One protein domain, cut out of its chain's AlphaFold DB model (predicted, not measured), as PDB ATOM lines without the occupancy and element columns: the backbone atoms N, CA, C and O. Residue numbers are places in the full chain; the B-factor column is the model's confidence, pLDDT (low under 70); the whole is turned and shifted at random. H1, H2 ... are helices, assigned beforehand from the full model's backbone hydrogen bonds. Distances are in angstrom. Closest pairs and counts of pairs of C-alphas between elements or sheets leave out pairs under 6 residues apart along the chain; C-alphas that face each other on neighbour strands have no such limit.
ATOM      1  N   ASN A   2     -35.121  54.692  23.415       72.12
ATOM      2  CA  ASN A   2     -36.196  54.640  24.419       72.12
ATOM      3  C   ASN A   2     -37.567  55.059  23.848       72.12
ATOM      4  O   ASN A   2     -38.562  54.383  24.078       72.12
ATOM      5  N   ASP A   3     -37.592  56.085  22.993       78.81
ATOM      6  CA  ASP A   3     -38.824  56.562  22.342       78.81
ATOM      7  C   ASP A   3     -39.418  55.541  21.359       78.81
ATOM      8  O   ASP A   3     -40.629  55.470  21.176       78.81
ATOM      9  N   LEU A   4     -38.574  54.682  20.775       84.00
ATOM     10  CA  LEU A   4     -39.008  53.629  19.856       84.00
ATOM     11  C   LEU A   4     -39.744  52.507  20.600       84.00
ATOM     12  O   LEU A   4     -40.759  52.003  20.125       84.00
ATOM     13  N   LEU A   5     -39.249  52.142  21.787       85.88
ATOM     14  CA  LEU A   5     -39.852  51.123  22.654       85.88
ATOM     15  C   LEU A   5     -41.178  51.586  23.277       85.88
ATOM     16  O   LEU A   5     -41.988  50.755  23.674       85.88
ATOM     17  N   GLN A   6     -41.412  52.899  23.334       85.94
ATOM     18  CA  GLN A   6     -42.660  53.505  23.812       85.94
ATOM     19  C   GLN A   6     -43.766  53.522  22.741       85.94
ATOM     20  O   GLN A   6     -44.900  53.907  23.029       85.94
ATOM     21  N   THR A   7     -43.470  53.118  21.502       92.12
ATOM     22  CA  THR A   7     -44.471  53.107  20.430       92.12
ATOM     23  C   THR A   7     -45.564  52.071  20.682       92.12
ATOM     24  O   THR A   7     -45.353  50.997  21.255       92.12
ATOM     25  N   ARG A   8     -46.769  52.388  20.201       93.12
ATOM     26  CA  ARG A   8     -47.983  51.599  20.432       93.12
ATOM     27  C   ARG A   8     -47.855  50.141  19.977       93.12
ATOM     28  O   ARG A   8     -48.488  49.279  20.579       93.12
ATOM     29  N   ILE A   9     -47.028  49.852  18.971       93.19
ATOM     30  CA  ILE A   9     -46.836  48.490  18.459       93.19
ATOM     31  C   ILE A   9     -46.266  47.538  19.517       93.19
ATOM     32  O   ILE A   9     -46.759  46.423  19.649       93.19
ATOM     33  N   PHE A  10     -45.304  47.973  20.337       91.50
ATOM     34  CA  PHE A  10     -44.745  47.118  21.388       91.50
ATOM     35  C   PHE A  10     -45.748  46.852  22.506       91.50
ATOM     36  O   PHE A  10     -45.777  45.752  23.056       91.50
ATOM     37  N   ARG A  11     -46.621  47.822  22.803       90.12
ATOM     38  CA  ARG A  11     -47.736  47.620  23.733       90.12
ATOM     39  C   ARG A  11     -48.704  46.557  23.205       90.12
ATOM     40  O   ARG A  11     -48.981  45.594  23.906       90.12
ATOM     41  N   LEU A  12     -49.126  46.676  21.943       92.06
ATOM     42  CA  LEU A  12     -50.035  45.709  21.309       92.06
ATOM     43  C   LEU A  12     -49.440  44.294  21.216       92.06
ATOM     44  O   LEU A  12     -50.178  43.322  21.309       92.06
ATOM     45  N   LEU A  13     -48.121  44.173  21.045       89.56
ATOM     46  CA  LEU A  13     -47.426  42.882  20.984       89.56
ATOM     47  C   LEU A  13     -47.148  42.262  22.365       89.56
ATOM     48  O   LEU A  13     -46.936  41.053  22.448       89.56
ATOM     49  N   SER A  14     -47.096  43.066  23.433       88.56
ATOM     50  CA  SER A  14     -46.780  42.602  24.796       88.56
ATOM     51  C   SER A  14     -48.016  42.318  25.649       88.56
ATOM     52  O   SER A  14     -47.940  41.521  26.586       88.56
ATOM     53  N   GLU A  15     -49.154  42.931  25.329       86.00
ATOM     54  CA  GLU A  15     -50.422  42.666  26.002       86.00
ATOM     55  C   GLU A  15     -50.971  41.299  25.578       86.00
ATOM     56  O   GLU A  15     -51.342  41.065  24.429       86.00
ATOM     57  N   THR A  16     -51.026  40.358  26.521       76.88
ATOM     58  CA  THR A  16     -51.604  39.041  26.263       76.88
ATOM     59  C   THR A  16     -53.129  39.136  26.221       76.88
ATOM     60  O   THR A  16     -53.760  39.684  27.121       76.88
ATOM     61  N   SER A  17     -53.732  38.519  25.203       66.88
ATOM     62  CA  SER A  17     -55.187  38.295  25.088       66.88
ATOM     63  C   SER A  17     -56.056  39.488  24.666       66.88
ATOM     64  O   SER A  17     -57.278  39.397  24.782       66.88
ATOM     65  N   GLN A  18     -55.485  40.578  24.146       75.56
ATOM     66  CA  GLN A  18     -56.291  41.655  23.564       75.56
ATOM     67  C   GLN A  18     -56.631  41.328  22.103       75.56
ATOM     68  O   GLN A  18     -55.745  41.047  21.299       75.56
ATOM     69  N   GLU A  19     -57.920  41.334  21.752       86.25
ATOM     70  CA  GLU A  19     -58.342  41.218  20.356       86.25
ATOM     71  C   GLU A  19     -57.991  42.528  19.645       86.25
ATOM     72  O   GLU A  19     -58.652  43.551  19.821       86.25
ATOM     73  N   VAL A  20     -56.888  42.511  18.898       89.50
ATOM     74  CA  VAL A  20     -56.420  43.665  18.129       89.50
ATOM     75  C   VAL A  20     -56.892  43.512  16.693       89.50
ATOM     76  O   VAL A  20     -56.636  42.500  16.038       89.50
ATOM     77  N   THR A  21     -57.570  44.532  16.179       94.00
ATOM     78  CA  THR A  21     -57.994  44.531  14.778       94.00
ATOM     79  C   THR A  21     -56.796  44.703  13.840       94.00
ATOM     80  O   THR A  21     -55.817  45.381  14.161       94.00
ATOM     81  N   ASN A  22     -56.896  44.167  12.620       93.38
ATOM     82  CA  ASN A  22     -55.874  44.388  11.589       93.38
ATOM     83  C   ASN A  22     -55.632  45.885  11.325       93.38
ATOM     84  O   ASN A  22     -54.493  46.290  11.111       93.38
ATOM     85  N   GLN A  23     -56.687  46.708  11.383       95.94
ATOM     86  CA  GLN A  23     -56.579  48.155  11.196       95.94
ATOM     87  C   GLN A  23     -55.763  48.814  12.313       95.94
ATOM     88  O   GLN A  23     -54.920  49.664  12.037       95.94
ATOM     89  N   GLU A  24     -55.978  48.425  13.571       94.19
ATOM     90  CA  GLU A  24     -55.183  48.945  14.686       94.19
ATOM     91  C   GLU A  24     -53.721  48.521  14.606       94.19
ATOM     92  O   GLU A  24     -52.847  49.355  14.846       94.19
ATOM     93  N   MET A  25     -53.449  47.272  14.219       94.50
ATOM     94  CA  MET A  25     -52.076  46.814  14.000       94.50
ATOM     95  C   MET A  25     -51.388  47.583  12.873       94.50
ATOM     96  O   MET A  25     -50.246  48.011  13.036       94.50
ATOM     97  N   GLN A  26     -52.073  47.800  11.749       95.19
ATOM     98  CA  GLN A  26     -51.527  48.566  10.626       95.19
ATOM     99  C   GLN A  26     -51.251  50.022  11.007       95.19
ATOM    100  O   GLN A  26     -50.186  50.544  10.680       95.19
ATOM    101  N   ASN A  27     -52.166  50.659  11.742       96.25
ATOM    102  CA  ASN A  27     -51.976  52.029  12.213       96.25
ATOM    103  C   ASN A  27     -50.775  52.123  13.171       96.25
ATOM    104  O   ASN A  27     -49.912  52.978  12.983       96.25
ATOM    105  N   ALA A  28     -50.667  51.207  14.140       95.25
ATOM    106  CA  ALA A  28     -49.547  51.176  15.081       95.25
ATOM    107  C   ALA A  28     -48.199  50.881  14.396       95.25
ATOM    108  O   ALA A  28     -47.170  51.426  14.795       95.25
ATOM    109  N   TYR A  29     -48.194  50.052  13.347       94.75
ATOM    110  CA  TYR A  29     -47.010  49.811  12.522       94.75
ATOM    111  C   TYR A  29     -46.597  51.054  11.725       94.75
ATOM    112  O   TYR A  29     -45.416  51.392  11.701       94.75
ATOM    113  N   GLY A  30     -47.554  51.770  11.128       94.44
ATOM    114  CA  GLY A  30     -47.282  53.029  10.428       94.44
ATOM    115  C   GLY A  30     -46.661  54.086  11.346       94.44
ATOM    116  O   GLY A  30     -45.637  54.675  11.003       94.44
ATOM    117  N   GLU A  31     -47.220  54.260  12.548       93.62
ATOM    118  CA  GLU A  31     -46.672  55.158  13.577       93.62
ATOM    119  C   GLU A  31     -45.235  54.775  13.972       93.62
ATOM    120  O   GLU A  31     -44.371  55.641  14.104       93.62
ATOM    121  N   PHE A  32     -44.953  53.477  14.121       92.69
ATOM    122  CA  PHE A  32     -43.613  52.980  14.442       92.69
ATOM    123  C   PHE A  32     -42.588  53.278  13.339       92.69
ATOM    124  O   PHE A  32     -41.471  53.705  13.639       92.69
ATOM    125  N   VAL A  33     -42.961  53.101  12.069       90.19
ATOM    126  CA  VAL A  33     -42.084  53.395  10.923       90.19
ATOM    127  C   VAL A  33     -41.758  54.889  10.838       90.19
ATOM    128  O   VAL A  33     -40.597  55.241  10.630       90.19
ATOM    129  N   GLU A  34     -42.737  55.770  11.060       89.56
ATOM    130  CA  GLU A  34     -42.480  57.216  11.114       89.56
ATOM    131  C   GLU A  34     -41.537  57.584  12.268       89.56
ATOM    132  O   GLU A  34     -40.618  58.379  12.086       89.56
ATOM    133  N   GLN A  35     -41.679  56.950  13.438       84.81
ATOM    134  CA  GLN A  35     -40.752  57.170  14.554       84.81
ATOM    135  C   GLN A  35     -39.331  56.667  14.262       84.81
ATOM    136  O   GLN A  35     -38.367  57.345  14.616       84.81
ATOM    137  N   ILE A  36     -39.167  55.532  13.566       83.94
ATOM    138  CA  ILE A  36     -37.849  55.092  13.069       83.94
ATOM    139  C   ILE A  36     -37.246  56.160  12.162       83.94
ATOM    140  O   ILE A  36     -36.061  56.466  12.282       83.94
ATOM    141  N   ARG A  37     -38.054  56.731  11.266       81.75
ATOM    142  CA  ARG A  37     -37.601  57.755  10.328       81.75
ATOM    143  C   ARG A  37     -37.157  59.025  11.050       81.75
ATOM    144  O   ARG A  37     -36.108  59.543  10.707       81.75
ATOM    145  N   ILE A  38     -37.895  59.478  12.063       80.50
ATOM    146  CA  ILE A  38     -37.550  60.661  12.871       80.50
ATOM    147  C   ILE A  38     -36.264  60.431  13.676       80.50
ATOM    148  O   ILE A  38     -35.369  61.273  13.669       80.50
ATOM    149  N   VAL A  39     -36.142  59.282  14.350       72.81
ATOM    150  CA  VAL A  39     -34.933  58.938  15.120       72.81
ATOM    151  C   VAL A  39     -33.721  58.768  14.193       72.81
ATOM    152  O   VAL A  39     -32.627  59.214  14.528       72.81
ATOM    153  N   GLY A  40     -33.923  58.173  13.017       64.88
ATOM    154  CA  GLY A  40     -32.895  57.986  11.990       64.88
ATOM    155  C   GLY A  40     -32.578  59.227  11.148       64.88
ATOM    156  O   GLY A  40     -31.687  59.154  10.311       64.88
ATOM    157  N   ASP A  41     -33.296  60.337  11.337       61.94
ATOM    158  CA  ASP A  41     -32.953  61.650  10.763       61.94
ATOM    159  C   ASP A  41     -32.031  62.442  11.718       61.94
ATOM    160  O   ASP A  41     -31.315  63.348  11.296       61.94
ATOM    161  N   GLY A  42     -32.026  62.087  13.016       58.62
ATOM    162  CA  GLY A  42     -31.182  62.689  14.060       58.62
ATOM    163  C   GLY A  42     -29.896  61.914  14.390       58.62
ATOM    164  O   GLY A  42     -28.885  62.529  14.726       58.62
ATOM    165  N   GLU A  43     -29.900  60.582  14.277       59.88
ATOM    166  CA  GLU A  43     -28.672  59.791  14.116       59.88
ATOM    167  C   GLU A  43     -28.369  59.648  12.630       59.88
ATOM    168  O   GLU A  43     -29.285  59.468  11.841       59.88
ATOM    169  N   ASP A  44     -27.090  59.717  12.248       66.88
ATOM    170  CA  ASP A  44     -26.645  59.608  10.859       66.88
ATOM    171  C   ASP A  44     -27.325  58.397  10.196       66.88
ATOM    172  O   ASP A  44     -26.975  57.256  10.501       66.88
ATOM    173  N   TYR A  45     -28.316  58.641   9.328       68.62
ATOM    174  CA  TYR A  45     -29.098  57.647   8.576       68.62
ATOM    175  C   TYR A  45     -28.207  56.537   7.993       68.62
ATOM    176  O   TYR A  45     -28.584  55.366   7.922       68.62
ATOM    177  N   SER A  46     -26.971  56.907   7.646       70.06
ATOM    178  CA  SER A  46     -25.868  56.025   7.273       70.06
ATOM    179  C   SER A  46     -25.631  54.875   8.262       70.06
ATOM    180  O   SER A  46     -25.478  53.730   7.843       70.06
ATOM    181  N   THR A  47     -25.630  55.135   9.567       74.94
ATOM    182  CA  THR A  47     -25.397  54.157  10.636       74.94
ATOM    183  C   THR A  47     -26.548  53.164  10.743       74.94
ATOM    184  O   THR A  47     -26.311  51.957  10.666       74.94
ATOM    185  N   THR A  48     -27.796  53.636  10.838       76.38
ATOM    186  CA  THR A  48     -28.973  52.751  10.885       76.38
ATOM    187  C   THR A  48     -29.085  51.915   9.610       76.38
ATOM    188  O   THR A  48     -29.285  50.701   9.682       76.38
ATOM    189  N   TYR A  49     -28.873  52.524   8.440       80.00
ATOM    190  CA  TYR A  49     -28.865  51.818   7.160       80.00
ATOM    191  C   TYR A  49     -27.749  50.765   7.086       80.00
ATOM    192  O   TYR A  49     -27.999  49.633   6.672       80.00
ATOM    193  N   ARG A  50     -26.527  51.087   7.536       80.75
ATOM    194  CA  ARG A  50     -25.402  50.135   7.584       80.75
ATOM    195  C   ARG A  50     -25.692  48.945   8.490       80.75
ATOM    196  O   ARG A  50     -25.395  47.822   8.090       80.75
ATOM    197  N   ILE A  51     -26.289  49.174   9.662       87.88
ATOM    198  CA  ILE A  51     -26.671  48.098  10.587       87.88
ATOM    199  C   ILE A  51     -27.705  47.186   9.921       87.88
ATOM    200  O   ILE A  51     -27.490  45.980   9.848       87.88
ATOM    201  N   LEU A  52     -28.772  47.751   9.349       85.56
ATOM    202  CA  LEU A  52     -29.819  46.968   8.683       85.56
ATOM    203  C   LEU A  52     -29.286  46.162   7.488       85.56
ATOM    204  O   LEU A  52     -29.654  45.000   7.306       85.56
ATOM    205  N   VAL A  53     -28.398  46.753   6.682       93.88
ATOM    206  CA  VAL A  53     -27.757  46.062   5.553       93.88
ATOM    207  C   VAL A  53     -26.853  44.927   6.039       93.88
ATOM    208  O   VAL A  53     -26.923  43.833   5.478       93.88
ATOM    209  N   ALA A  54     -26.049  45.149   7.083       91.31
ATOM    210  CA  ALA A  54     -25.193  44.114   7.660       91.31
ATOM    211  C   ALA A  54     -26.021  42.938   8.206       91.31
ATOM    212  O   ALA A  54     -25.753  41.790   7.858       91.31
ATOM    213  N   THR A  55     -27.094  43.224   8.950       92.81
ATOM    214  CA  THR A  55     -28.013  42.197   9.464       92.81
ATOM    215  C   THR A  55     -28.651  41.383   8.337       92.81
ATOM    216  O   THR A  55     -28.741  40.160   8.433       92.81
ATOM    217  N   ARG A  56     -29.054  42.020   7.228       92.38
ATOM    218  CA  ARG A  56     -29.609  41.305   6.065       92.38
ATOM    219  C   ARG A  56     -28.595  40.343   5.435       92.38
ATOM    220  O   ARG A  56     -28.977  39.246   5.034       92.38
ATOM    221  N   ILE A  57     -27.326  40.748   5.334       91.25
ATOM    222  CA  ILE A  57     -26.247  39.910   4.788       91.25
ATOM    223  C   ILE A  57     -25.981  38.712   5.702       91.25
ATOM    224  O   ILE A  57     -25.875  37.591   5.211       91.25
ATOM    225  N   GLU A  58     -25.914  38.928   7.015       89.19
ATOM    226  CA  GLU A  58     -25.697  37.845   7.980       89.19
ATOM    227  C   GLU A  58     -26.831  36.814   7.952       89.19
ATOM    228  O   GLU A  58     -26.556  35.617   7.895       89.19
ATOM    229  N   ILE A  59     -28.096  37.248   7.895       89.00
ATOM    230  CA  ILE A  59     -29.246  36.334   7.778       89.00
ATOM    231  C   ILE A  59     -29.164  35.516   6.483       89.00
ATOM    232  O   ILE A  59     -29.266  34.291   6.532       89.00
ATOM    233  N   ALA A  60     -28.896  36.155   5.340       89.12
ATOM    234  CA  ALA A  60     -28.729  35.449   4.067       89.12
ATOM    235  C   ALA A  60     -27.540  34.463   4.098       89.12
ATOM    236  O   ALA A  60     -27.597  33.378   3.513       89.12
ATOM    237  N   SER A  61     -26.462  34.809   4.808       82.44
ATOM    238  CA  SER A  61     -25.318  33.919   5.026       82.44
ATOM    239  C   SER A  61     -25.678  32.709   5.890       82.44
ATOM    240  O   SER A  61     -25.161  31.620   5.655       82.44
ATOM    241  N   LEU A  62     -26.545  32.872   6.889       82.38
ATOM    242  CA  LEU A  62     -27.012  31.773   7.735       82.38
ATOM    243  C   LEU A  62     -27.982  30.855   6.985       82.38
ATOM    244  O   LEU A  62     -27.865  29.634   7.086       82.38
ATOM    245  N   GLU A  63     -28.883  31.422   6.184       79.25
ATOM    246  CA  GLU A  63     -29.767  30.657   5.298       79.25
ATOM    247  C   GLU A  63     -28.948  29.809   4.315       79.25
ATOM    248  O   GLU A  63     -29.141  28.595   4.224       79.25
ATOM    249  N   THR A  64     -27.963  30.411   3.645       70.62
ATOM    250  CA  THR A  64     -27.073  29.695   2.714       70.62
ATOM    251  C   THR A  64     -26.169  28.671   3.406       70.62
ATOM    252  O   THR A  64     -25.995  27.570   2.882       70.62
ATOM    253  N   ALA A  65     -25.642  28.967   4.597       63.44
ATOM    254  CA  ALA A  65     -24.856  28.007   5.375       63.44
ATOM    255  C   ALA A  65     -25.698  26.804   5.841       63.44
ATOM    256  O   ALA A  65     -25.206  25.674   5.823       63.44
ATOM    257  N   SER A  66     -26.972  27.018   6.196       60.38
ATOM    258  CA  SER A  66     -27.897  25.925   6.533       60.38
ATOM    259  C   SER A  66     -28.147  24.991   5.343       60.38
ATOM    260  O   SER A  66     -28.198  23.775   5.515       60.38
ATOM    261  N   LEU A  67     -28.200  25.545   4.125       57.09
ATOM    262  CA  LEU A  67     -28.396  24.780   2.893       57.09
ATOM    263  C   LEU A  67     -27.149  23.963   2.516       57.09
ATOM    264  O   LEU A  67     -27.282  22.854   2.005       57.09
ATOM    265  N   TYR A  68     -25.941  24.458   2.811       54.59
ATOM    266  CA  TYR A  68     -24.692  23.732   2.537       54.59
ATOM    267  C   TYR A  68     -24.435  22.571   3.525       54.59
ATOM    268  O   TYR A  68     -23.717  21.626   3.203       54.59
ATOM    269  N   GLY A  69     -25.045  22.608   4.718       56.41
ATOM    270  CA  GLY A  69     -25.000  21.524   5.710       56.41
ATOM    271  C   GLY A  69     -25.962  20.363   5.427       56.41
ATOM    272  O   GLY A  69     -25.820  19.292   6.017       56.41
ATOM    273  N   GLN A  70     -26.906  20.543   4.502       55.03
ATOM    274  CA  GLN A  70     -27.841  19.511   4.056       55.03
ATOM    275  C   GLN A  70     -27.300  18.796   2.808       55.03
ATOM    276  O   GLN A  70     -28.018  18.566   1.840       55.03
TER     277      GLN A  70
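AT A GLANCE: This is residues 2 to 70 of the 75 residues of an uncharacterized protein of Parabacteroides gordonii MS-1 = DSM 23371 (UniProt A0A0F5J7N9). Two long helices, H3 and H4, make an open V, joined at its point by a tight link. The short helix H2 packs on the H3 arm, with the four-residue H1 before it on the same side of the V, while the H4 arm sticks out bare over residues 50 to 68. The printed part has 69 residues with four named helices, in the order H1, H2, H3, H4, and no named strand; the class is all helix. The whole is only just loose, close to extended, with a radius of gyration of the C-alphas of 16.4 A and spans of 42 by 34 by 19 A.

HOW THE PARTS SIT: H1, residues 2 to 5, only just touches H3, residues 22 to 42, with 3 pairs of C-alphas within 8 A; the closest C-alphas are those of Leu 4 and Gln 35, 6.6 A apart. H3 touches H1 with residues 32 to 36 alone. H2, residues 8 to 14, and H1 meet only through their link. H2 touches H3, with residues 25 to 32 of H3 alone, at a steep tilt of 63 degrees, opposite ways; the closest C-alphas, of Ile 9 and Ala 28, are 5.1 A apart. H4, residues 45 to 68, and H3 are close but not clearly touching, at a steep tilt of 60 degrees, opposite ways; their closest C-alphas, of Gly 40 and Thr 48, are 6.6 A apart. H4 is apart from H1 and H2. In H2 and H4 every O i to N i+4 pair is within hydrogen-bond range, in H3 16 of 17; H1 is too short for such a pair.

IN THESE COORDINATES: H1 begins at C-alpha 2, (-36.196, 54.640, 24.419). H3 is 30.8 A long and ends at C-alpha 42, (-31.182, 62.689, 14.060). H4 is 34.7 A long and ends at C-alpha 68, (-24.692, 23.732, 2.537).

THE WHOLE: The C-alphas of Gly 42 and Gln 70 are the two farthest apart, 44.4 A. The printed part has no cut and no long link. The pLDDT is under 70 at residue 17, residues 40 to 45 and residues 65 to 70.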